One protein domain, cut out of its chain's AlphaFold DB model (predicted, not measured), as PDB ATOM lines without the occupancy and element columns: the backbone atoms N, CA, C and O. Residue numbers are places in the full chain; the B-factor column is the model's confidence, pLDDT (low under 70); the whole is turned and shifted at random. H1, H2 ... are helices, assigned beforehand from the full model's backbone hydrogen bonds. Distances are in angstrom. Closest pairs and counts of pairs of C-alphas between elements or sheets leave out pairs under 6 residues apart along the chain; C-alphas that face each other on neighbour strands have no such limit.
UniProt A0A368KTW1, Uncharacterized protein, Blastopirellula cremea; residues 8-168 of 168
ATOM      1  N   SER A   8     214.453 259.086 285.873       75.88
ATOM      2  CA  SER A   8     213.098 258.526 285.921       75.88
ATOM      3  C   SER A   8     212.369 258.868 287.225       75.88
ATOM      4  O   SER A   8     211.212 259.281 287.170       75.88
ATOM      5  N   LEU A   9     213.044 258.788 288.379       75.69
ATOM      6  CA  LEU A   9     212.464 259.118 289.686       75.69
ATOM      7  C   LEU A   9     212.134 260.605 289.799       75.69
ATOM      8  O   LEU A   9     211.115 260.956 290.390       75.69
ATOM      9  N   LEU A  10     212.967 261.484 289.234       82.81
ATOM     10  CA  LEU A  10     212.691 262.923 289.234       82.81
ATOM     11  C   LEU A  10     211.406 263.231 288.458       82.81
ATOM     12  O   LEU A  10     210.511 263.884 288.994       82.81
ATOM     13  N   ARG A  11     211.287 262.706 287.230       81.50
ATOM     14  CA  ARG A  11     210.078 262.873 286.408       81.50
ATOM     15  C   ARG A  11     208.853 262.261 287.082       81.50
ATOM     16  O   ARG A  11     207.818 262.911 287.150       81.50
ATOM     17  N   ALA A  12     208.977 261.053 287.629       79.81
ATOM     18  CA  ALA A  12     207.885 260.396 288.340       79.81
ATOM     19  C   ALA A  12     207.424 261.209 289.555       79.81
ATOM     20  O   ALA A  12     206.228 261.416 289.733       79.81
ATOM     21  N   THR A  13     208.363 261.754 290.332       84.38
ATOM     22  CA  THR A  13     208.057 262.610 291.484       84.38
ATOM     23  C   THR A  13     207.338 263.888 291.055       84.38
ATOM     24  O   THR A  13     206.351 264.263 291.683       84.38
ATOM     25  N   GLN A  14     207.778 264.547 289.979       85.50
ATOM     26  CA  GLN A  14     207.122 265.748 289.447       85.50
ATOM     27  C   GLN A  14     205.699 265.455 288.957       85.50
ATOM     28  O   GLN A  14     204.768 266.160 289.333       85.50
ATOM     29  N   THR A  15     205.506 264.384 288.182       85.62
ATOM     30  CA  THR A  15     204.176 263.972 287.713       85.62
ATOM     31  C   THR A  15     203.261 263.615 288.884       85.62
ATOM     32  O   THR A  15     202.133 264.094 288.959       85.62
ATOM     33  N   TYR A  16     203.755 262.817 289.833       83.62
ATOM     34  CA  TYR A  16     203.000 262.397 291.010       83.62
ATOM     35  C   TYR A  16     202.589 263.592 291.879       83.62
ATOM     36  O   TYR A  16     201.420 263.733 292.229       83.62
ATOM     37  N   THR A  17     203.524 264.495 292.178       85.12
ATOM     38  CA  THR A  17     203.239 265.698 292.977       85.12
ATOM     39  C   THR A  17     202.315 266.676 292.255       85.12
ATOM     40  O   THR A  17     201.438 267.242 292.900       85.12
ATOM     41  N   GLY A  18     202.435 266.824 290.933       85.75
ATOM     42  CA  GLY A  18     201.509 267.627 290.132       85.75
ATOM     43  C   GLY A  18     200.075 267.099 290.189       85.75
ATOM     44  O   GLY A  18     199.140 267.865 290.406       85.75
ATOM     45  N   ILE A  19     199.890 265.782 290.078       85.50
ATOM     46  CA  ILE A  19     198.561 265.154 290.161       85.50
ATOM     47  C   ILE A  19     197.988 265.253 291.578       85.50
ATOM     48  O   ILE A  19     196.816 265.586 291.748       85.50
ATOM     49  N   LEU A  20     198.815 265.036 292.606       86.19
ATOM     50  CA  LEU A  20     198.402 265.251 293.991       86.19
ATOM     51  C   LEU A  20     197.993 266.705 294.250       86.19
ATOM     52  O   LEU A  20     197.017 266.925 294.961       86.19
ATOM     53  N   ALA A  21     198.676 267.685 293.656       88.00
ATOM     54  CA  ALA A  21     198.321 269.096 293.790       88.00
ATOM     55  C   ALA A  21     196.931 269.403 293.210       88.00
ATOM     56  O   ALA A  21     196.168 270.142 293.829       88.00
ATOM     57  N   ILE A  22     196.566 268.787 292.079       89.19
ATOM     58  CA  ILE A  22     195.207 268.886 291.520       89.19
ATOM     59  C   ILE A  22     194.185 268.303 292.507       89.19
ATOM     60  O   ILE A  22     193.168 268.936 292.787       89.19
ATOM     61  N   GLY A  23     194.471 267.130 293.084       85.38
ATOM     62  CA  GLY A  23     193.613 266.510 294.099       85.38
ATOM     63  C   GLY A  23     193.463 267.360 295.365       85.38
ATOM     64  O   GLY A  23     192.358 267.512 295.878       85.38
ATOM     65  N   ILE A  24     194.549 267.973 295.839       90.19
ATOM     66  CA  ILE A  24     194.544 268.898 296.981       90.19
ATOM     67  C   ILE A  24     193.678 270.121 296.672       90.19
ATOM     68  O   ILE A  24     192.812 270.465 297.470       90.19
ATOM     69  N   ALA A  25     193.860 270.748 295.506       90.31
ATOM     70  CA  ALA A  25     193.057 271.895 295.091       90.31
ATOM     71  C   ALA A  25     191.560 271.550 295.027       90.31
ATOM     72  O   ALA A  25     190.726 272.323 295.497       90.31
ATOM     73  N   TRP A  26     191.222 270.362 294.516       89.44
ATOM     74  CA  TRP A  26     189.848 269.867 294.497       89.44
ATOM     75  C   TRP A  26     189.275 269.664 295.906       89.44
ATOM     76  O   TRP A  26     188.166 270.109 296.193       89.44
ATOM     77  N   LEU A  27     190.028 269.039 296.816       88.06
ATOM     78  CA  LEU A  27     189.581 268.833 298.196       88.06
ATOM     79  C   LEU A  27     189.440 270.146 298.967       88.06
ATOM     80  O   LEU A  27     188.500 270.286 299.740       88.06
ATOM     81  N   ILE A  28     190.313 271.128 298.726       90.31
ATOM     82  CA  ILE A  28     190.167 272.474 299.292       90.31
ATOM     83  C   ILE A  28     188.876 273.121 298.782       90.31
ATOM     84  O   ILE A  28     188.124 273.686 299.573       90.31
ATOM     85  N   TYR A  29     188.581 273.004 297.484       91.06
ATOM     86  CA  TYR A  29     187.322 273.491 296.927       91.06
ATOM     87  C   TYR A  29     186.108 272.820 297.589       91.06
ATOM     88  O   TYR A  29     185.212 273.518 298.053       91.06
ATOM     89  N   GLU A  30     186.088 271.491 297.715       87.94
ATOM     90  CA  GLU A  30     185.001 270.762 298.393       87.94
ATOM     91  C   GLU A  30     184.878 271.144 299.881       87.94
ATOM     92  O   GLU A  30     183.772 271.323 300.397       87.94
ATOM     93  N   ALA A  31     186.004 271.331 300.572       87.94
ATOM     94  CA  ALA A  31     186.040 271.718 301.978       87.94
ATOM     95  C   ALA A  31     185.499 273.138 302.207       87.94
ATOM     96  O   ALA A  31     184.754 273.371 303.158       87.94
ATOM     97  N   VAL A  32     185.839 274.085 301.329       88.25
ATOM     98  CA  VAL A  32     185.453 275.498 301.463       88.25
ATOM     99  C   VAL A  32     184.059 275.758 300.891       88.25
ATOM    100  O   VAL A  32     183.222 276.362 301.561       88.25
ATOM    101  N   ALA A  33     183.780 275.289 299.673       88.69
ATOM    102  CA  ALA A  33     182.531 275.575 298.969       88.69
ATOM    103  C   ALA A  33     181.362 274.717 299.471       88.69
ATOM    104  O   ALA A  33     180.241 275.214 299.566       88.69
ATOM    105  N   LYS A  34     181.609 273.446 299.822       84.88
ATOM    106  CA  LYS A  34     180.562 272.518 300.290       84.88
ATOM    107  C   LYS A  34     180.628 272.205 301.783       84.88
ATOM    108  O   LYS A  34     179.836 271.398 302.260       84.88
ATOM    109  N   ARG A  35     181.539 272.852 302.525       85.19
ATOM    110  CA  ARG A  35     181.713 272.695 303.983       85.19
ATOM    111  C   ARG A  35     181.892 271.236 304.423       85.19
ATOM    112  O   ARG A  35     181.438 270.844 305.493       85.19
ATOM    113  N   SER A  36     182.541 270.424 303.591       82.06
ATOM    114  CA  SER A  36     182.794 269.017 303.903       82.06
ATOM    115  C   SER A  36     184.005 268.878 304.827       82.06
ATOM    116  O   SER A  36     185.144 269.074 304.405       82.06
ATOM    117  N   GLU A  37     183.781 268.501 306.087       85.00
ATOM    118  CA  GLU A  37     184.865 268.290 307.063       85.00
ATOM    119  C   GLU A  37     185.792 267.129 306.669       85.00
ATOM    120  O   GLU A  37     187.004 267.184 306.877       85.00
ATOM    121  N   LEU A  38     185.248 266.105 306.002       81.31
ATOM    122  CA  LEU A  38     186.026 264.974 305.489       81.31
ATOM    123  C   LEU A  38     187.013 265.391 304.389       81.31
ATOM    124  O   LEU A  38     188.064 264.766 304.234       81.31
ATOM    125  N   ALA A  39     186.719 266.463 303.646       84.00
ATOM    126  CA  ALA A  39     187.619 266.968 302.615       84.00
ATOM    127  C   ALA A  39     188.892 267.594 303.213       84.00
ATOM    128  O   ALA A  39     189.970 267.446 302.634       84.00
ATOM    129  N   TRP A  40     188.812 268.188 304.413       83.81
ATOM    130  CA  TRP A  40     189.997 268.647 305.148       83.81
ATOM    131  C   TRP A  40     190.902 267.486 305.548       83.81
ATOM    132  O   TRP A  40     192.110 267.551 305.325       83.81
ATOM    133  N   VAL A  41     190.322 266.400 306.072       87.25
ATOM    134  CA  VAL A  41     191.075 265.182 306.411       87.25
ATOM    135  C   VAL A  41     191.801 264.650 305.175       87.25
ATOM    136  O   VAL A  41     193.008 264.418 305.221       87.25
ATOM    137  N   GLY A  42     191.098 264.540 304.043       83.94
ATOM    138  CA  GLY A  42     191.706 264.138 302.775       83.94
ATOM    139  C   GLY A  42     192.842 265.070 302.336       83.94
ATOM    140  O   GLY A  42     193.897 264.596 301.923       83.94
ATOM    141  N   CYS A  43     192.676 266.388 302.480       88.00
ATOM    142  CA  CYS A  43     193.698 267.373 302.129       88.00
ATOM    143  C   CYS A  43     194.984 267.186 302.952       88.00
ATOM    144  O   CYS A  43     196.079 267.156 302.384       88.00
ATOM    145  N   PHE A  44     194.872 267.001 304.271       87.25
ATOM    146  CA  PHE A  44     196.032 266.742 305.130       87.25
ATOM    147  C   PHE A  44     196.737 265.432 304.779       87.25
ATOM    148  O   PHE A  44     197.969 265.390 304.753       87.25
ATOM    149  N   VAL A  45     195.977 264.384 304.449       86.50
ATOM    150  CA  VAL A  45     196.544 263.112 303.982       86.50
ATOM    151  C   VAL A  45     197.349 263.321 302.697       86.50
ATOM    152  O   VAL A  45     198.504 262.901 302.631       86.50
ATOM    153  N   LEU A  46     196.795 264.016 301.697       87.44
ATOM    154  CA  LEU A  46     197.496 264.266 300.433       87.44
ATOM    155  C   LEU A  46     198.755 265.129 300.619       87.44
ATOM    156  O   LEU A  46     199.791 264.830 300.025       87.44
ATOM    157  N   LEU A  47     198.705 266.155 301.474       87.38
ATOM    158  CA  LEU A  47     199.880 266.967 301.812       87.38
ATOM    159  C   LEU A  47     200.969 266.139 302.508       87.38
ATOM    160  O   LEU A  47     202.149 266.270 302.174       87.38
ATOM    161  N   GLY A  48     200.582 265.245 303.421       86.19
ATOM    162  CA  GLY A  48     201.497 264.302 304.063       86.19
ATOM    163  C   GLY A  48     202.200 263.392 303.053       86.19
ATOM    164  O   GLY A  48     203.413 263.203 303.139       86.19
ATOM    165  N   LEU A  49     201.476 262.891 302.044       85.38
ATOM    166  CA  LEU A  49     202.060 262.095 300.956       85.38
ATOM    167  C   LEU A  49     203.083 262.886 300.136       85.38
ATOM    168  O   LEU A  49     204.152 262.359 299.826       85.38
ATOM    169  N   VAL A  50     202.794 264.152 299.813       86.94
ATOM    170  CA  VAL A  50     203.743 265.029 299.105       86.94
ATOM    171  C   VAL A  50     205.009 265.232 299.937       86.94
ATOM    172  O   VAL A  50     206.115 265.068 299.419       86.94
ATOM    173  N   ALA A  51     204.861 265.541 301.227       85.94
ATOM    174  CA  ALA A  51     205.991 265.768 302.121       85.94
ATOM    175  C   ALA A  51     206.860 264.510 302.280       85.94
ATOM    176  O   ALA A  51     208.087 264.588 302.174       85.94
ATOM    177  N   LEU A  52     206.240 263.338 302.465       83.69
ATOM    178  CA  LEU A  52     206.941 262.054 302.543       83.69
ATOM    179  C   LEU A  52     207.689 261.744 301.246       83.69
ATOM    180  O   LEU A  52     208.859 261.357 301.290       83.69
ATOM    181  N   GLN A  53     207.051 261.975 300.096       84.19
ATOM    182  CA  GLN A  53     207.665 261.728 298.800       84.19
ATOM    183  C   GLN A  53     208.874 262.633 298.556       84.19
ATOM    184  O   GLN A  53     209.938 262.147 298.173       84.19
ATOM    185  N   GLN A  54     208.751 263.936 298.813       85.19
ATOM    186  CA  GLN A  54     209.874 264.861 298.651       85.19
ATOM    187  C   GLN A  54     211.013 264.553 299.631       85.19
ATOM    188  O   GLN A  54     212.181 264.584 299.242       85.19
ATOM    189  N   SER A  55     210.689 264.176 300.870       81.75
ATOM    190  CA  SER A  55     211.688 263.804 301.881       81.75
ATOM    191  C   SER A  55     212.447 262.522 301.516       81.75
ATOM    192  O   SER A  55     213.657 262.439 301.729       81.75
ATOM    193  N   GLY A  56     211.769 261.528 300.936       74.44
ATOM    194  CA  GLY A  56     212.409 260.299 300.457       74.44
ATOM    195  C   GLY A  56     213.276 260.527 299.214       74.44
ATOM    196  O   GLY A  56     214.431 260.096 299.156       74.44
ATOM    197  N   THR A  57     212.749 261.264 298.234       77.38
ATOM    198  CA  THR A  57     213.426 261.515 296.955       77.38
ATOM    199  C   THR A  57     214.598 262.486 297.086       77.38
ATOM    200  O   THR A  57     215.714 262.143 296.704       77.38
ATOM    201  N   PHE A  58     214.373 263.677 297.644       79.25
ATOM    202  CA  PHE A  58     215.386 264.737 297.714       79.25
ATOM    203  C   PHE A  58     216.185 264.704 299.019       79.25
ATOM    204  O   PHE A  58     217.382 264.982 299.015       79.25
ATOM    205  N   GLY A  59     215.556 264.306 300.128       73.62
ATOM    206  CA  GLY A  59     216.220 264.176 301.430       73.62
ATOM    207  C   GLY A  59     217.078 262.916 301.581       73.62
ATOM    208  O   GLY A  59     217.745 262.760 302.601       73.62
ATOM    209  N   ARG A  60     217.074 262.006 300.591       74.19
ATOM    210  CA  ARG A  60     217.804 260.719 300.603       74.19
ATOM    211  C   ARG A  60     217.530 259.860 301.849       74.19
ATOM    212  O   ARG A  60     218.346 259.018 302.221       74.19
ATOM    213  N   ASN A  61     216.388 260.059 302.503       77.94
ATOM    214  CA  ASN A  61     216.050 259.364 303.736       77.94
ATOM    215  C   ASN A  61     215.435 257.991 303.419       77.94
ATOM    216  O   ASN A  61     214.318 257.904 302.910       77.94
ATOM    217  N   GLN A  62     216.147 256.913 303.761       71.50
ATOM    218  CA  GLN A  62     215.701 255.537 303.519       71.50
ATOM    219  C   GLN A  62     214.356 255.221 304.188       71.50
ATOM    220  O   GLN A  62     213.514 254.570 303.571       71.50
ATOM    221  N   PHE A  63     214.129 255.703 305.414       74.00
ATOM    222  CA  PHE A  63     212.870 255.482 306.132       74.00
ATOM    223  C   PHE A  63     211.699 256.170 305.423       74.00
ATOM    224  O   PHE A  63     210.664 255.546 305.201       74.00
ATOM    225  N   ALA A  64     211.886 257.423 304.992       72.25
ATOM    226  CA  ALA A  64     210.864 258.166 304.254       72.25
ATOM    227  C   ALA A  64     210.549 257.517 302.897       72.25
ATOM    228  O   ALA A  64     209.383 257.417 302.525       72.25
ATOM    229  N   THR A  65     211.561 257.008 302.186       69.75
ATOM    230  CA  THR A  65     211.374 256.278 300.921       69.75
ATOM    231  C   THR A  65     210.602 254.971 301.118       69.75
ATOM    232  O   THR A  65     209.700 254.677 300.335       69.75
ATOM    233  N   ILE A  66     210.908 254.203 302.174       70.00
ATOM    234  CA  ILE A  66     210.174 252.972 302.516       70.00
ATOM    235  C   ILE A  66     208.719 253.298 302.855       70.00
ATOM    236  O   ILE A  66     207.811 252.679 302.302       70.00
ATOM    237  N   LEU A  67     208.498 254.273 303.739       74.06
ATOM    238  CA  LEU A  67     207.161 254.656 304.180       74.06
ATOM    239  C   LEU A  67     206.326 255.196 303.011       74.06
ATOM    240  O   LEU A  67     205.190 254.768 302.831       74.06
ATOM    241  N   SER A  68     206.903 256.062 302.171       75.75
ATOM    242  CA  SER A  68     206.233 256.585 300.975       75.75
ATOM    243  C   SER A  68     205.858 255.465 300.001       75.75
ATOM    244  O   SER A  68     204.708 255.372 299.575       75.75
ATOM    245  N   GLY A  69     206.794 254.553 299.707       68.75
ATOM    246  CA  GLY A  69     206.532 253.405 298.838       68.75
ATOM    247  C   GLY A  69     205.444 252.475 299.386       68.75
ATOM    248  O   GLY A  69     204.573 252.046 298.632       68.75
ATOM    249  N   ALA A  70     205.444 252.205 300.695       67.56
ATOM    250  CA  ALA A  70     204.436 251.366 301.343       67.56
ATOM    251  C   ALA A  70     203.036 251.994 301.293       67.56
ATOM    252  O   ALA A  70     202.063 251.317 300.956       67.56
ATOM    253  N   VAL A  71     202.927 253.294 301.574       73.12
ATOM    254  CA  VAL A  71     201.640 253.994 301.511       73.12
ATOM    255  C   VAL A  71     201.135 254.072 300.070       73.12
ATOM    256  O   VAL A  71     199.960 253.818 299.819       73.12
ATOM    257  N   GLN A  72     202.013 254.338 299.102       73.88
ATOM    258  CA  GLN A  72     201.629 254.359 297.690       73.88
ATOM    259  C   GLN A  72     201.137 253.001 297.197       73.88
ATOM    260  O   GLN A  72     200.145 252.923 296.476       73.88
ATOM    261  N   PHE A  73     201.784 251.926 297.642       66.88
ATOM    262  CA  PHE A  73     201.343 250.570 297.365       66.88
ATOM    263  C   PHE A  73     199.962 250.276 297.963       66.88
ATOM    264  O   PHE A  73     199.099 249.732 297.279       66.88
ATOM    265  N   ALA A  74     199.723 250.669 299.217       68.56
ATOM    266  CA  ALA A  74     198.422 250.492 299.859       68.56
ATOM    267  C   ALA A  74     197.306 251.241 299.109       68.56
ATOM    268  O   ALA A  74     196.232 250.687 298.882       68.56
ATOM    269  N   VAL A  75     197.574 252.469 298.654       77.00
ATOM    270  CA  VAL A  75     196.622 253.241 297.840       77.00
ATOM    271  C   VAL A  75     196.371 252.569 296.487       77.00
ATOM    272  O   VAL A  75     195.220 252.489 296.061       77.00
ATOM    273  N   ALA A  76     197.403 252.027 295.833       68.62
ATOM    274  CA  ALA A  76     197.237 251.274 294.588       68.62
ATOM    275  C   ALA A  76     196.371 250.014 294.784       68.62
ATOM    276  O   ALA A  76     195.506 249.727 293.961       68.62
ATOM    277  N   MET A  77     196.534 249.299 295.899       66.88
ATOM    278  CA  MET A  77     195.698 248.142 296.244       66.88
ATOM    279  C   MET A  77     194.234 248.535 296.473       66.88
ATOM    280  O   MET A  77     193.330 247.901 295.928       66.88
ATOM    281  N   MET A  78     193.993 249.604 297.238       74.19
ATOM    282  CA  MET A  78     192.642 250.120 297.478       74.19
ATOM    283  C   MET A  78     191.985 250.597 296.182       74.19
ATOM    284  O   MET A  78     190.832 250.263 295.925       74.19
ATOM    285  N   GLY A  79     192.720 251.307 295.322       73.69
ATOM    286  CA  GLY A  79     192.238 251.688 293.995       73.69
ATOM    287  C   GLY A  79     191.903 250.473 293.122       73.69
ATOM    288  O   GLY A  79     190.908 250.496 292.403       73.69
ATOM    289  N   GLY A  80     192.679 249.389 293.224       65.19
ATOM    290  CA  GLY A  80     192.410 248.134 292.523       65.19
ATOM    291  C   GLY A  80     191.099 247.492 292.977       65.19
ATOM    292  O   GLY A  80     190.316 247.040 292.148       65.19
ATOM    293  N   LEU A  81     190.807 247.525 294.279       71.50
ATOM    294  CA  LEU A  81     189.522 247.072 294.814       71.50
ATOM    295  C   LEU A  81     188.356 247.918 294.279       71.50
ATOM    296  O   LEU A  81     187.360 247.357 293.822       71.50
ATOM    297  N   VAL A  82     188.484 249.252 294.298       77.38
ATOM    298  CA  VAL A  82     187.451 250.153 293.756       77.38
ATOM    299  C   VAL A  82     187.227 249.892 292.269       77.38
ATOM    300  O   VAL A  82     186.078 249.836 291.833       77.38
ATOM    301  N   LEU A  83     188.296 249.667 291.504       76.31
ATOM    302  CA  LEU A  83     188.217 249.283 290.098       76.31
ATOM    303  C   LEU A  83     187.402 247.995 289.914       76.31
ATOM    304  O   LEU A  83     186.453 247.993 289.133       76.31
ATOM    305  N   CYS A  84     187.724 246.931 290.656       70.56
ATOM    306  CA  CYS A  84     187.009 245.654 290.585       70.56
ATOM    307  C   CYS A  84     185.514 245.816 290.866       70.56
ATOM    308  O   CYS A  84     184.688 245.333 290.095       70.56
ATOM    309  N   VAL A  85     185.162 246.521 291.946       74.69
ATOM    310  CA  VAL A  85     183.761 246.759 292.317       74.69
ATOM    311  C   VAL A  85     183.060 247.601 291.251       74.69
ATOM    312  O   VAL A  85     181.953 247.268 290.845       74.69
ATOM    313  N   SER A  86     183.707 248.653 290.746       76.31
ATOM    314  CA  SER A  86     183.108 249.562 289.760       76.31
ATOM    315  C   SER A  86     182.849 248.882 288.414       76.31
ATOM    316  O   SER A  86     181.853 249.185 287.762       76.31
ATOM    317  N   ILE A  87     183.697 247.929 288.009       74.00
ATOM    318  CA  ILE A  87     183.501 247.160 286.772       74.00
ATOM    319  C   ILE A  87     182.195 246.352 286.811       74.00
ATOM    320  O   ILE A  87     181.523 246.250 285.785       74.00
ATOM    321  N   LEU A  88     181.781 245.843 287.978       74.69
ATOM    322  CA  LEU A  88     180.523 245.091 288.117       74.69
ATOM    323  C   LEU A  88     179.284 245.937 287.786       74.69
ATOM    324  O   LEU A  88     178.268 245.399 287.357       74.69
ATOM    325  N   PHE A  89     179.373 247.258 287.948       74.69
ATOM    326  CA  PHE A  89     178.265 248.188 287.722       74.69
ATOM    327  C   PHE A  89     178.398 248.985 286.420       74.69
ATOM    328  O   PHE A  89     177.589 249.877 286.165       74.69
ATOM    329  N   LEU A  90     179.387 248.663 285.578       71.56
ATOM    330  CA  LEU A  90     179.741 249.453 284.396       71.56
ATOM    331  C   LEU A  90     178.580 249.611 283.400       71.56
ATOM    332  O   LEU A  90     178.474 250.646 282.749       71.56
ATOM    333  N   PHE A  91     177.695 248.615 283.319       70.00
ATOM    334  CA  PHE A  91     176.534 248.618 282.420       70.00
ATOM    335  C   PHE A  91     175.232 249.077 283.085       70.00
ATOM    336  O   PHE A  91     174.219 249.220 282.409       70.00
ATOM    337  N   VAL A  92     175.253 249.306 284.398       75.69
ATOM    338  CA  VAL A  92     174.062 249.656 285.188       75.69
ATOM    339  C   VAL A  92     174.062 251.139 285.550       75.69
ATOM    340  O   VAL A  92     173.004 251.757 285.648       75.69
ATOM    341  N   TRP A  93     175.240 251.740 285.744       72.88
ATOM    342  CA  TRP A  93     175.344 253.076 286.320       72.88
ATOM    343  C   TRP A  93     176.459 253.899 285.665       72.88
ATOM    344  O   TRP A  93     177.634 253.585 285.804       72.88
ATOM    345  N   LEU A  94     176.105 254.998 284.983       74.06
ATOM    346  CA  LEU A  94     177.059 255.870 284.272       74.06
ATOM    347  C   LEU A  94     178.232 256.376 285.154       74.06
ATOM    348  O   LEU A  94     179.371 256.400 284.680       74.06
ATOM    349  N   PRO A  95     178.028 256.728 286.443       79.88
ATOM    350  CA  PRO A  95     179.129 257.066 287.347       79.88
ATOM    351  C   PRO A  95     180.136 255.928 287.566       79.88
ATOM    352  O   PRO A  95     181.301 256.204 287.853       79.88
ATOM    353  N   ALA A  96     179.745 254.664 287.377       70.88
ATOM    354  CA  ALA A  96     180.658 253.530 287.476       70.88
ATOM    355  C   ALA A  96     181.755 253.583 286.401       70.88
ATOM    356  O   ALA A  96     182.902 253.257 286.693       70.88
ATOM    357  N   THR A  97     181.465 254.082 285.192       73.88
ATOM    358  CA  THR A  97     182.486 254.276 284.145       73.88
ATOM    359  C   THR A  97     183.544 255.296 284.572       73.88
ATOM    360  O   THR A  97     184.740 255.063 284.394       73.88
ATOM    361  N   VAL A  98     183.121 256.405 285.193       79.06
ATOM    362  CA  VAL A  98     184.035 257.428 285.728       79.06
ATOM    363  C   VAL A  98     184.887 256.846 286.856       79.06
ATOM    364  O   VAL A  98     186.095 257.082 286.892       79.06
ATOM    365  N   LEU A  99     184.290 256.037 287.737       78.94
ATOM    366  CA  LEU A  99     185.013 255.352 288.808       78.94
ATOM    367  C   LEU A  99     186.023 254.334 288.272       78.94
ATOM    368  O   LEU A  99     187.130 254.265 288.798       78.94
ATOM    369  N   VAL A 100     185.699 253.591 287.210       74.19
ATOM    370  CA  VAL A 100     186.628 252.656 286.554       74.19
ATOM    371  C   VAL A 100     187.827 253.397 285.966       74.19
ATOM    372  O   VAL A 100     188.968 253.053 286.275       74.19
ATOM    373  N   VAL A 101     187.593 254.445 285.172       77.06
ATOM    374  CA  VAL A 101     188.676 255.228 284.554       77.06
ATOM    375  C   VAL A 101     189.523 255.927 285.618       77.06
ATOM    376  O   VAL A 101     190.751 255.846 285.584       77.06
ATOM    377  N   GLY A 102     188.880 256.565 286.599       78.19
ATOM    378  CA  GLY A 102     189.569 257.228 287.704       78.19
ATOM    379  C   GLY A 102     190.413 256.254 288.524       78.19
ATOM    380  O   GLY A 102     191.580 256.530 288.799       78.19
ATOM    381  N   SER A 103     189.864 255.081 288.848       78.19
ATOM    382  CA  SER A 103     190.580 254.053 289.609       78.19
ATOM    383  C   SER A 103     191.760 253.490 288.825       78.19
ATOM    384  O   SER A 103     192.834 253.356 289.397       78.19
ATOM    385  N   LEU A 104     191.625 253.237 287.518       76.19
ATOM    386  CA  LEU A 104     192.749 252.818 286.669       76.19
ATOM    387  C   LEU A 104     193.900 253.825 286.710       76.19
ATOM    388  O   LEU A 104     195.040 253.443 286.966       76.19
ATOM    389  N   ILE A 105     193.597 255.111 286.516       78.50
ATOM    390  CA  ILE A 105     194.599 256.183 286.537       78.50
ATOM    391  C   ILE A 105     195.303 256.228 287.899       78.50
ATOM    392  O   ILE A 105     196.534 256.228 287.957       78.50
ATOM    393  N   VAL A 106     194.540 256.211 288.997       78.56
ATOM    394  CA  VAL A 106     195.087 256.236 290.364       78.56
ATOM    395  C   VAL A 106     195.954 255.005 290.632       78.56
ATOM    396  O   VAL A 106     197.093 255.151 291.070       78.56
ATOM    397  N   VAL A 107     195.466 253.801 290.325       77.62
ATOM    398  CA  VAL A 107     196.203 252.545 290.533       77.62
ATOM    399  C   VAL A 107     197.520 252.564 289.774       77.62
ATOM    400  O   VAL A 107     198.570 252.327 290.370       77.62
ATOM    401  N   SER A 108     197.488 252.886 288.479       73.81
ATOM    402  CA  SER A 108     198.684 252.903 287.640       73.81
ATOM    403  C   SER A 108     199.716 253.923 288.124       73.81
ATOM    404  O   SER A 108     200.901 253.601 288.186       73.81
ATOM    405  N   LEU A 109     199.288 255.126 288.514       79.00
ATOM    406  CA  LEU A 109     200.187 256.185 288.978       79.00
ATOM    407  C   LEU A 109     200.827 255.869 290.328       79.00
ATOM    408  O   LEU A 109     202.041 256.003 290.480       79.00
ATOM    409  N   PHE A 110     200.029 255.449 291.310       78.75
ATOM    410  CA  PHE A 110     200.534 255.131 292.644       78.75
ATOM    411  C   PHE A 110     201.418 253.884 292.622       78.75
ATOM    412  O   PHE A 110     202.456 253.861 293.282       78.75
ATOM    413  N   TYR A 111     201.072 252.887 291.804       73.62
ATOM    414  CA  TYR A 111     201.924 251.726 291.575       73.62
ATOM    415  C   TYR A 111     203.254 252.119 290.929       73.62
ATOM    416  O   TYR A 111     204.319 251.729 291.408       73.62
ATOM    417  N   TRP A 112     203.207 252.927 289.866       77.00
ATOM    418  CA  TRP A 112     204.413 253.409 289.202       77.00
ATOM    419  C   TRP A 112     205.300 254.214 290.156       77.00
ATOM    420  O   TRP A 112     206.516 254.042 290.151       77.00
ATOM    421  N   MET A 113     204.719 255.029 291.037       77.75
ATOM    422  CA  MET A 113     205.495 255.775 292.026       77.75
ATOM    423  C   MET A 113     206.110 254.870 293.103       77.75
ATOM    424  O   MET A 113     207.300 254.997 293.406       77.75
ATOM    425  N   ALA A 114     205.351 253.895 293.613       69.56
ATOM    426  CA  ALA A 114     205.856 252.897 294.557       69.56
ATOM    427  C   ALA A 114     207.024 252.102 293.954       69.56
ATOM    428  O   ALA A 114     208.023 251.830 294.624       69.56
ATOM    429  N   TRP A 115     206.923 251.792 292.661       72.81
ATOM    430  CA  TRP A 115     207.967 251.152 291.875       72.81
ATOM    431  C   TRP A 115     209.251 251.997 291.804       72.81
ATOM    432  O   TRP A 115     210.340 251.499 292.095       72.81
ATOM    433  N   GLN A 116     209.137 253.294 291.505       76.94
ATOM    434  CA  GLN A 116     210.291 254.202 291.483       76.94
ATOM    435  C   GLN A 116     210.931 254.363 292.872       76.94
ATOM    436  O   GLN A 116     212.157 254.362 292.989       76.94
ATOM    437  N   ASN A 117     210.124 254.433 293.936       72.44
ATOM    438  CA  ASN A 117     210.620 254.466 295.315       72.44
ATOM    439  C   ASN A 117     211.363 253.184 295.701       72.44
ATOM    440  O   ASN A 117     212.369 253.242 296.409       72.44
ATOM    441  N   TRP A 118     210.908 252.029 295.216       73.81
ATOM    442  CA  TRP A 118     211.610 250.770 295.421       73.81
ATOM    443  C   TRP A 118     212.977 250.767 294.727       73.81
ATOM    444  O   TRP A 118     213.971 250.475 295.387       73.81
ATOM    445  N   ILE A 119     213.060 251.162 293.448       72.69
ATOM    446  CA  ILE A 119     214.348 251.277 292.731       72.69
ATOM    447  C   ILE A 119     215.289 252.221 293.487       72.69
ATOM    448  O   ILE A 119     216.451 251.889 293.731       72.69
ATOM    449  N   TRP A 120     214.769 253.371 293.918       78.62
ATOM    450  CA  TRP A 120     215.536 254.356 294.673       78.62
ATOM    451  C   TRP A 120     216.082 253.798 295.987       78.62
ATOM    452  O   TRP A 120     217.252 253.987 296.310       78.62
ATOM    453  N   LEU A 121     215.265 253.047 296.727       74.06
ATOM    454  CA  LEU A 121     215.695 252.380 297.951       74.06
ATOM    455  C   LEU A 121     216.830 251.383 297.694       74.06
ATOM    456  O   LEU A 121     217.765 251.312 298.491       74.06
ATOM    457  N   GLN A 122     216.767 250.621 296.600       70.56
ATOM    458  CA  GLN A 122     217.829 249.677 296.256       70.56
ATOM    459  C   GLN A 122     219.139 250.398 295.916       70.56
ATOM    460  O   GLN A 122     220.198 250.005 296.405       70.56
ATOM    461  N   GLN A 123     219.068 251.517 295.190       74.69
ATOM    462  CA  GLN A 123     220.233 252.359 294.907       74.69
ATOM    463  C   GLN A 123     220.820 252.992 296.178       74.69
ATOM    464  O   GLN A 123     222.037 253.007 296.350       74.69
ATOM    465  N   LEU A 124     219.976 253.434 297.120       74.81
ATOM    466  CA  LEU A 124     220.413 253.910 298.441       74.81
ATOM    467  C   LEU A 124     221.087 252.814 299.283       74.81
ATOM    468  O   LEU A 124     221.854 253.133 300.190       74.81
ATOM    469  N   ARG A 125     220.816 251.537 298.996       75.06
ATOM    470  CA  ARG A 125     221.483 250.367 299.593       75.06
ATOM    471  C   ARG A 125     222.729 249.922 298.814       75.06
ATOM    472  O   ARG A 125     223.357 248.940 299.192       75.06
ATOM    473  N   GLY A 126     223.091 250.633 297.744       76.69
ATOM    474  CA  GLY A 126     224.251 250.341 296.901       76.69
ATOM    475  C   GLY A 126     223.992 249.342 295.768       76.69
ATOM    476  O   GLY A 126     224.908 249.055 294.999       76.69
ATOM    477  N   ILE A 127     222.764 248.840 295.610       72.50
ATOM    478  CA  ILE A 127     222.404 247.900 294.541       72.50
ATOM    479  C   ILE A 127     222.094 248.696 293.273       72.50
ATOM    480  O   ILE A 127     221.200 249.541 293.250       72.50
ATOM    481  N   HIS A 128     222.864 248.447 292.216       67.44
ATOM    482  CA  HIS A 128     222.747 249.191 290.964       67.44
ATOM    483  C   HIS A 128     221.618 248.635 290.092       67.44
ATOM    484  O   HIS A 128     221.335 247.440 290.102       67.44
ATOM    485  N   GLU A 129     220.986 249.507 289.307       57.47
ATOM    486  CA  GLU A 129     219.781 249.191 288.526       57.47
ATOM    487  C   GLU A 129     220.002 248.070 287.497       57.47
ATOM    488  O   GLU A 129     219.117 247.249 287.280       57.47
ATOM    489  N   THR A 130     221.218 247.946 286.956       57.03
ATOM    490  CA  THR A 130     221.621 246.858 286.047       57.03
ATOM    491  C   THR A 130     221.667 245.477 286.709       57.03
ATOM    492  O   THR A 130     221.709 244.468 286.012       57.03
ATOM    493  N   GLN A 131     221.654 245.422 288.042       57.25
ATOM    494  CA  GLN A 131     221.612 244.194 288.841       57.25
ATOM    495  C   GLN A 131     220.214 243.919 289.413       57.25
ATOM    496  O   GLN A 131     219.988 242.864 290.008       57.25
ATOM    497  N   LEU A 132     219.267 244.850 289.250       57.31
ATOM    498  CA  LEU A 132     217.892 244.665 289.692       57.31
ATOM    499  C   LEU A 132     217.164 243.791 288.671       57.31
ATOM    500  O   LEU A 132     216.732 244.252 287.618       57.31
ATOM    501  N   SER A 133     217.007 242.508 288.995       54.91
ATOM    502  CA  SER A 133     216.025 241.679 288.306       54.91
ATOM    503  C   SER A 133     214.634 242.281 288.519       54.91
ATOM    504  O   SER A 133     214.295 242.727 289.619       54.91
ATOM    505  N   MET A 134     213.839 242.329 287.445       50.56
ATOM    506  CA  MET A 134     212.462 242.814 287.487       50.56
ATOM    507  C   MET A 134     211.725 242.082 288.631       50.56
ATOM    508  O   MET A 134     211.667 240.849 288.632       50.56
ATOM    509  N   PRO A 135     211.227 242.779 289.657       48.84
ATOM    510  CA  PRO A 135     210.708 242.159 290.858       48.84
ATOM    511  C   PRO A 135     209.462 241.368 290.543       48.84
ATOM    512  O   PRO A 135     208.521 241.865 289.928       48.84
ATOM    513  N   ARG A 136     209.427 240.148 291.074       46.50
ATOM    514  CA  ARG A 136     208.264 239.249 291.100       46.50
ATOM    515  C   ARG A 136     206.991 239.881 291.712       46.50
ATOM    516  O   ARG A 136     205.936 239.257 291.742       46.50
ATOM    517  N   THR A 137     207.033 241.119 292.193       46.12
ATOM    518  CA  THR A 137     205.843 241.908 292.545       46.12
ATOM    519  C   THR A 137     205.057 242.390 291.320       46.12
ATOM    520  O   THR A 137     203.845 242.563 291.427       46.12
ATOM    521  N   LEU A 138     205.683 242.513 290.143       45.47
ATOM    522  CA  LEU A 138     204.980 242.739 288.870       45.47
ATOM    523  C   LEU A 138     204.072 241.554 288.513       45.47
ATOM    524  O   LEU A 138     202.932 241.753 288.105       45.47
ATOM    525  N   THR A 139     204.525 240.324 288.782       52.19
ATOM    526  CA  THR A 139     203.719 239.110 288.586       52.19
ATOM    527  C   THR A 139     202.513 239.022 289.526       52.19
ATOM    528  O   THR A 139     201.498 238.468 289.131       52.19
ATOM    529  N   ILE A 140     202.564 239.606 290.730       44.09
ATOM    530  CA  ILE A 140     201.429 239.598 291.678       44.09
ATOM    531  C   ILE A 140     200.353 240.616 291.273       44.09
ATOM    532  O   ILE A 140     199.168 240.304 291.349       44.09
ATOM    533  N   TYR A 141     200.733 241.797 290.774       44.62
ATOM    534  CA  TYR A 141     199.766 242.759 290.221       44.62
ATOM    535  C   TYR A 141     199.167 242.280 288.904       44.62
ATOM    536  O   TYR A 141     197.971 242.434 288.692       44.62
ATOM    537  N   GLN A 142     199.972 241.652 288.044       50.53
ATOM    538  CA  GLN A 142     199.460 240.969 286.859       50.53
ATOM    539  C   GLN A 142     198.480 239.861 287.250       50.53
ATOM    540  O   GLN A 142     197.419 239.776 286.646       50.53
ATOM    541  N   LEU A 143     198.771 239.081 288.299       48.97
ATOM    542  CA  LEU A 143     197.836 238.092 288.831       48.97
ATOM    543  C   LEU A 143     196.541 238.758 289.311       48.97
ATOM    544  O   LEU A 143     195.476 238.356 288.871       48.97
ATOM    545  N   MET A 144     196.613 239.814 290.127       45.28
ATOM    546  CA  MET A 144     195.429 240.518 290.635       45.28
ATOM    547  C   MET A 144     194.585 241.157 289.528       45.28
ATOM    548  O   MET A 144     193.363 241.071 289.578       45.28
ATOM    549  N   ILE A 145     195.212 241.757 288.514       52.44
ATOM    550  CA  ILE A 145     194.526 242.338 287.351       52.44
ATOM    551  C   ILE A 145     193.891 241.237 286.493       52.44
ATOM    552  O   ILE A 145     192.754 241.385 286.054       52.44
ATOM    553  N   VAL A 146     194.578 240.109 286.293       51.12
ATOM    554  CA  VAL A 146     194.037 238.948 285.569       51.12
ATOM    555  C   VAL A 146     192.884 238.310 286.347       51.12
ATOM    556  O   VAL A 146     191.853 238.003 285.759       51.12
ATOM    557  N   THR A 147     192.989 238.170 287.669       52.00
ATOM    558  CA  THR A 147     191.901 237.666 288.520       52.00
ATOM    559  C   THR A 147     190.710 238.632 288.544       52.00
ATOM    560  O   THR A 147     189.569 238.186 288.470       52.00
ATOM    561  N   ALA A 148     190.953 239.948 288.560       48.97
ATOM    562  CA  ALA A 148     189.915 240.973 288.440       48.97
ATOM    563  C   ALA A 148     189.204 240.937 287.076       48.97
ATOM    564  O   ALA A 148     187.981 241.036 287.013       48.97
ATOM    565  N   ALA A 149     189.952 240.740 285.987       49.41
ATOM    566  CA  ALA A 149     189.403 240.597 284.641       49.41
ATOM    567  C   ALA A 149     188.564 239.316 284.495       49.41
ATOM    568  O   ALA A 149     187.477 239.356 283.926       49.41
ATOM    569  N   VAL A 150     189.020 238.193 285.059       52.56
ATOM    570  CA  VAL A 150     188.253 236.935 285.090       52.56
ATOM    571  C   VAL A 150     186.967 237.099 285.903       52.56
ATOM    572  O   VAL A 150     185.902 236.712 285.431       52.56
ATOM    573  N   ALA A 151     187.023 237.741 287.074       47.59
ATOM    574  CA  ALA A 151     185.840 238.008 287.892       47.59
ATOM    575  C   ALA A 151     184.818 238.912 287.175       47.59
ATOM    576  O   ALA A 151     183.616 238.662 287.251       47.59
ATOM    577  N   ALA A 152     185.285 239.916 286.427       47.00
ATOM    578  CA  ALA A 152     184.435 240.771 285.601       47.00
ATOM    579  C   ALA A 152     183.757 240.004 284.452       47.00
ATOM    580  O   ALA A 152     182.567 240.197 284.207       47.00
ATOM    581  N   ILE A 153     184.483 239.104 283.778       52.56
ATOM    582  CA  ILE A 153     183.941 238.249 282.708       52.56
ATOM    583  C   ILE A 153     182.907 237.264 283.271       52.56
ATOM    584  O   ILE A 153     181.842 237.091 282.681       52.56
ATOM    585  N   CYS A 154     183.173 236.661 284.433       51.94
ATOM    586  CA  CYS A 154     182.206 235.808 285.122       51.94
ATOM    587  C   CYS A 154     180.955 236.590 285.559       51.94
ATOM    588  O   CYS A 154     179.846 236.101 285.371       51.94
ATOM    589  N   GLY A 155     181.109 237.817 286.069       47.22
ATOM    590  CA  GLY A 155     179.982 238.692 286.412       47.22
ATOM    591  C   GLY A 155     179.126 239.068 285.195       47.22
ATOM    592  O   GLY A 155     177.900 239.015 285.261       47.22
ATOM    593  N   LEU A 156     179.763 239.360 284.058       47.56
ATOM    594  CA  LEU A 156     179.099 239.576 282.768       47.56
ATOM    595  C   LEU A 156     178.327 238.336 282.299       47.56
ATOM    596  O   LEU A 156     177.180 238.456 281.877       47.56
ATOM    597  N   ALA A 157     178.924 237.147 282.409       51.22
ATOM    598  CA  ALA A 157     178.264 235.895 282.050       51.22
ATOM    599  C   ALA A 157     177.017 235.631 282.915       51.22
ATOM    600  O   ALA A 157     175.978 235.246 282.384       51.22
ATOM    601  N   SER A 158     177.083 235.906 284.221       46.81
ATOM    602  CA  SER A 158     175.932 235.777 285.123       46.81
ATOM    603  C   SER A 158     174.816 236.782 284.818       46.81
ATOM    604  O   SER A 158     173.648 236.410 284.866       46.81
ATOM    605  N   LEU A 159     175.143 238.027 284.450       48.75
ATOM    606  CA  LEU A 159     174.143 239.028 284.051       48.75
ATOM    607  C   LEU A 159     173.467 238.685 282.715       48.75
ATOM    608  O   LEU A 159     172.260 238.859 282.581       48.75
ATOM    609  N   VAL A 160     174.216 238.144 281.747       52.50
ATOM    610  CA  VAL A 160     173.651 237.632 280.486       52.50
ATOM    611  C   VAL A 160     172.727 236.441 280.748       52.50
ATOM    612  O   VAL A 160     171.656 236.353 280.156       52.50
ATOM    613  N   GLN A 161     173.105 235.549 281.665       52.62
ATOM    614  CA  GLN A 161     172.271 234.416 282.057       52.62
ATOM    615  C   GLN A 161     170.965 234.863 282.738       52.62
ATOM    616  O   GLN A 161     169.910 234.325 282.415       52.62
ATOM    617  N   LEU A 162     171.018 235.870 283.614       49.69
ATOM    618  CA  LEU A 162     169.838 236.490 284.231       49.69
ATOM    619  C   LEU A 162     168.928 237.168 283.193       49.69
ATOM    620  O   LEU A 162     167.727 236.920 283.183       49.69
ATOM    621  N   GLY A 163     169.493 237.937 282.258       49.44
ATOM    622  CA  GLY A 163     168.720 238.584 281.191       49.44
ATOM    623  C   GLY A 163     168.062 237.601 280.212       49.44
ATOM    624  O   GLY A 163     166.989 237.879 279.688       49.44
ATOM    625  N   LEU A 164     168.669 236.430 279.987       54.00
ATOM    626  CA  LEU A 164     168.068 235.351 279.190       54.00
ATOM    627  C   LEU A 164     166.965 234.591 279.943       54.00
ATOM    628  O   LEU A 164     166.082 234.026 279.305       54.00
ATOM    629  N   GLN A 165     167.003 234.572 281.276       48.84
ATOM    630  CA  GLN A 165     165.970 233.950 282.110       48.84
ATOM    631  C   GLN A 165     164.751 234.854 282.318       48.84
ATOM    632  O   GLN A 165     163.643 234.343 282.410       48.84
ATOM    633  N   GLU A 166     164.930 236.176 282.356       50.69
ATOM    634  CA  GLU A 166     163.821 237.145 282.441       50.69
ATOM    635  C   GLU A 166     163.117 237.389 281.092       50.69
ATOM    636  O   GLU A 166     162.029 237.957 281.053       50.69
ATOM    637  N   GLY A 167     163.720 236.956 279.978       46.97
ATOM    638  CA  GLY A 167     163.144 237.026 278.628       46.97
ATOM    639  C   GLY A 167     162.266 235.832 278.225       46.97
ATOM    640  O   GLY A 167     161.922 235.730 277.046       46.97
ATOM    641  N   HIS A 168     161.941 234.936 279.164       40.88
ATOM    642  CA  HIS A 168     161.084 233.759 278.980       40.88
ATOM    643  C   HIS A 168     159.773 233.870 279.762       40.88
ATOM    644  O   HIS A 168     159.816 234.284 280.941       40.88
TER     645      HIS A 168
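What this domain is: This is residues 8 to 168 of the 168 residues of an uncharacterized protein of Blastopirellula cremea (UniProt A0A368KTW1). Two helical hairpins make a V: H3 with H4 is the middle arm, and H1 with H2 slants away from it, meeting it near the end of H2 and the start of H3. On the other side of the H3 and H4 hairpin, the long helix H5 runs back beside it, touching it through H3 alone, and residues 160 to 168 stick out. The printed part has 161 residues, with five named helices, H1 to H5 in order, and no named strand: all helix. It is loose, with a radius of gyration of the C-alphas of 19.2 A, and flat, spanning 67 by 47 by 20 A.

Where its parts are: The longest helix, H4, is residues 94 to 124, 45.7 A, from C-alpha 94 at (177.059, 255.870, 284.272). H3 is residues 62 to 88, 39.8 A. H2 is residues 37 to 57, 31.0 A, and H1 residues 8 to 33, 37.4 A, from C-alpha 8 at (213.098, 258.526, 285.921). H5 is residues 137 to 166, 43.5 A, ending at C-alpha 166 (163.821, 237.145, 282.441).

How they stand to each other: H4 touches H3 in a hairpin, opposite ways at a shallow tilt of 23 degrees; the closest C-alphas, of Gly 69 and Ala 114, are 4.4 A apart. Residues 8 to 16 of H1 touch H4 at a steep tilt of 43 degrees, closest at the C-alphas of Leu 9 and Gln 116, 5.7 A. H2 touches H3 at a steep tilt of 47 degrees, with the C-alphas of Gly 56 and Thr 65 closest, 4.2 A. H1 and H2 are a hairpin at 17 degrees, closest at the C-alphas of Ala 31 and Ala 39, 5.0 A. Residues 148 to 156 of H5 touch H3, closest at the C-alphas of Cys 84 and Ala 148, 5.9 A; H4 and H5 are apart. Every O i to N i+4 pair is within hydrogen-bond range in H1 and H5, against 16 of 17 in H2, 22 of 23 in H3 and 26 of 27 in H4.

The domain as a whole: The C-alphas farthest apart, of Gly 126 and His 168, are 67.7 A apart. The printed part has no cut; the link from H4 to H5 is long. Mean pLDDT of the printed part is 71.5, and 50 residues are under 70, among them residues 128 to 168.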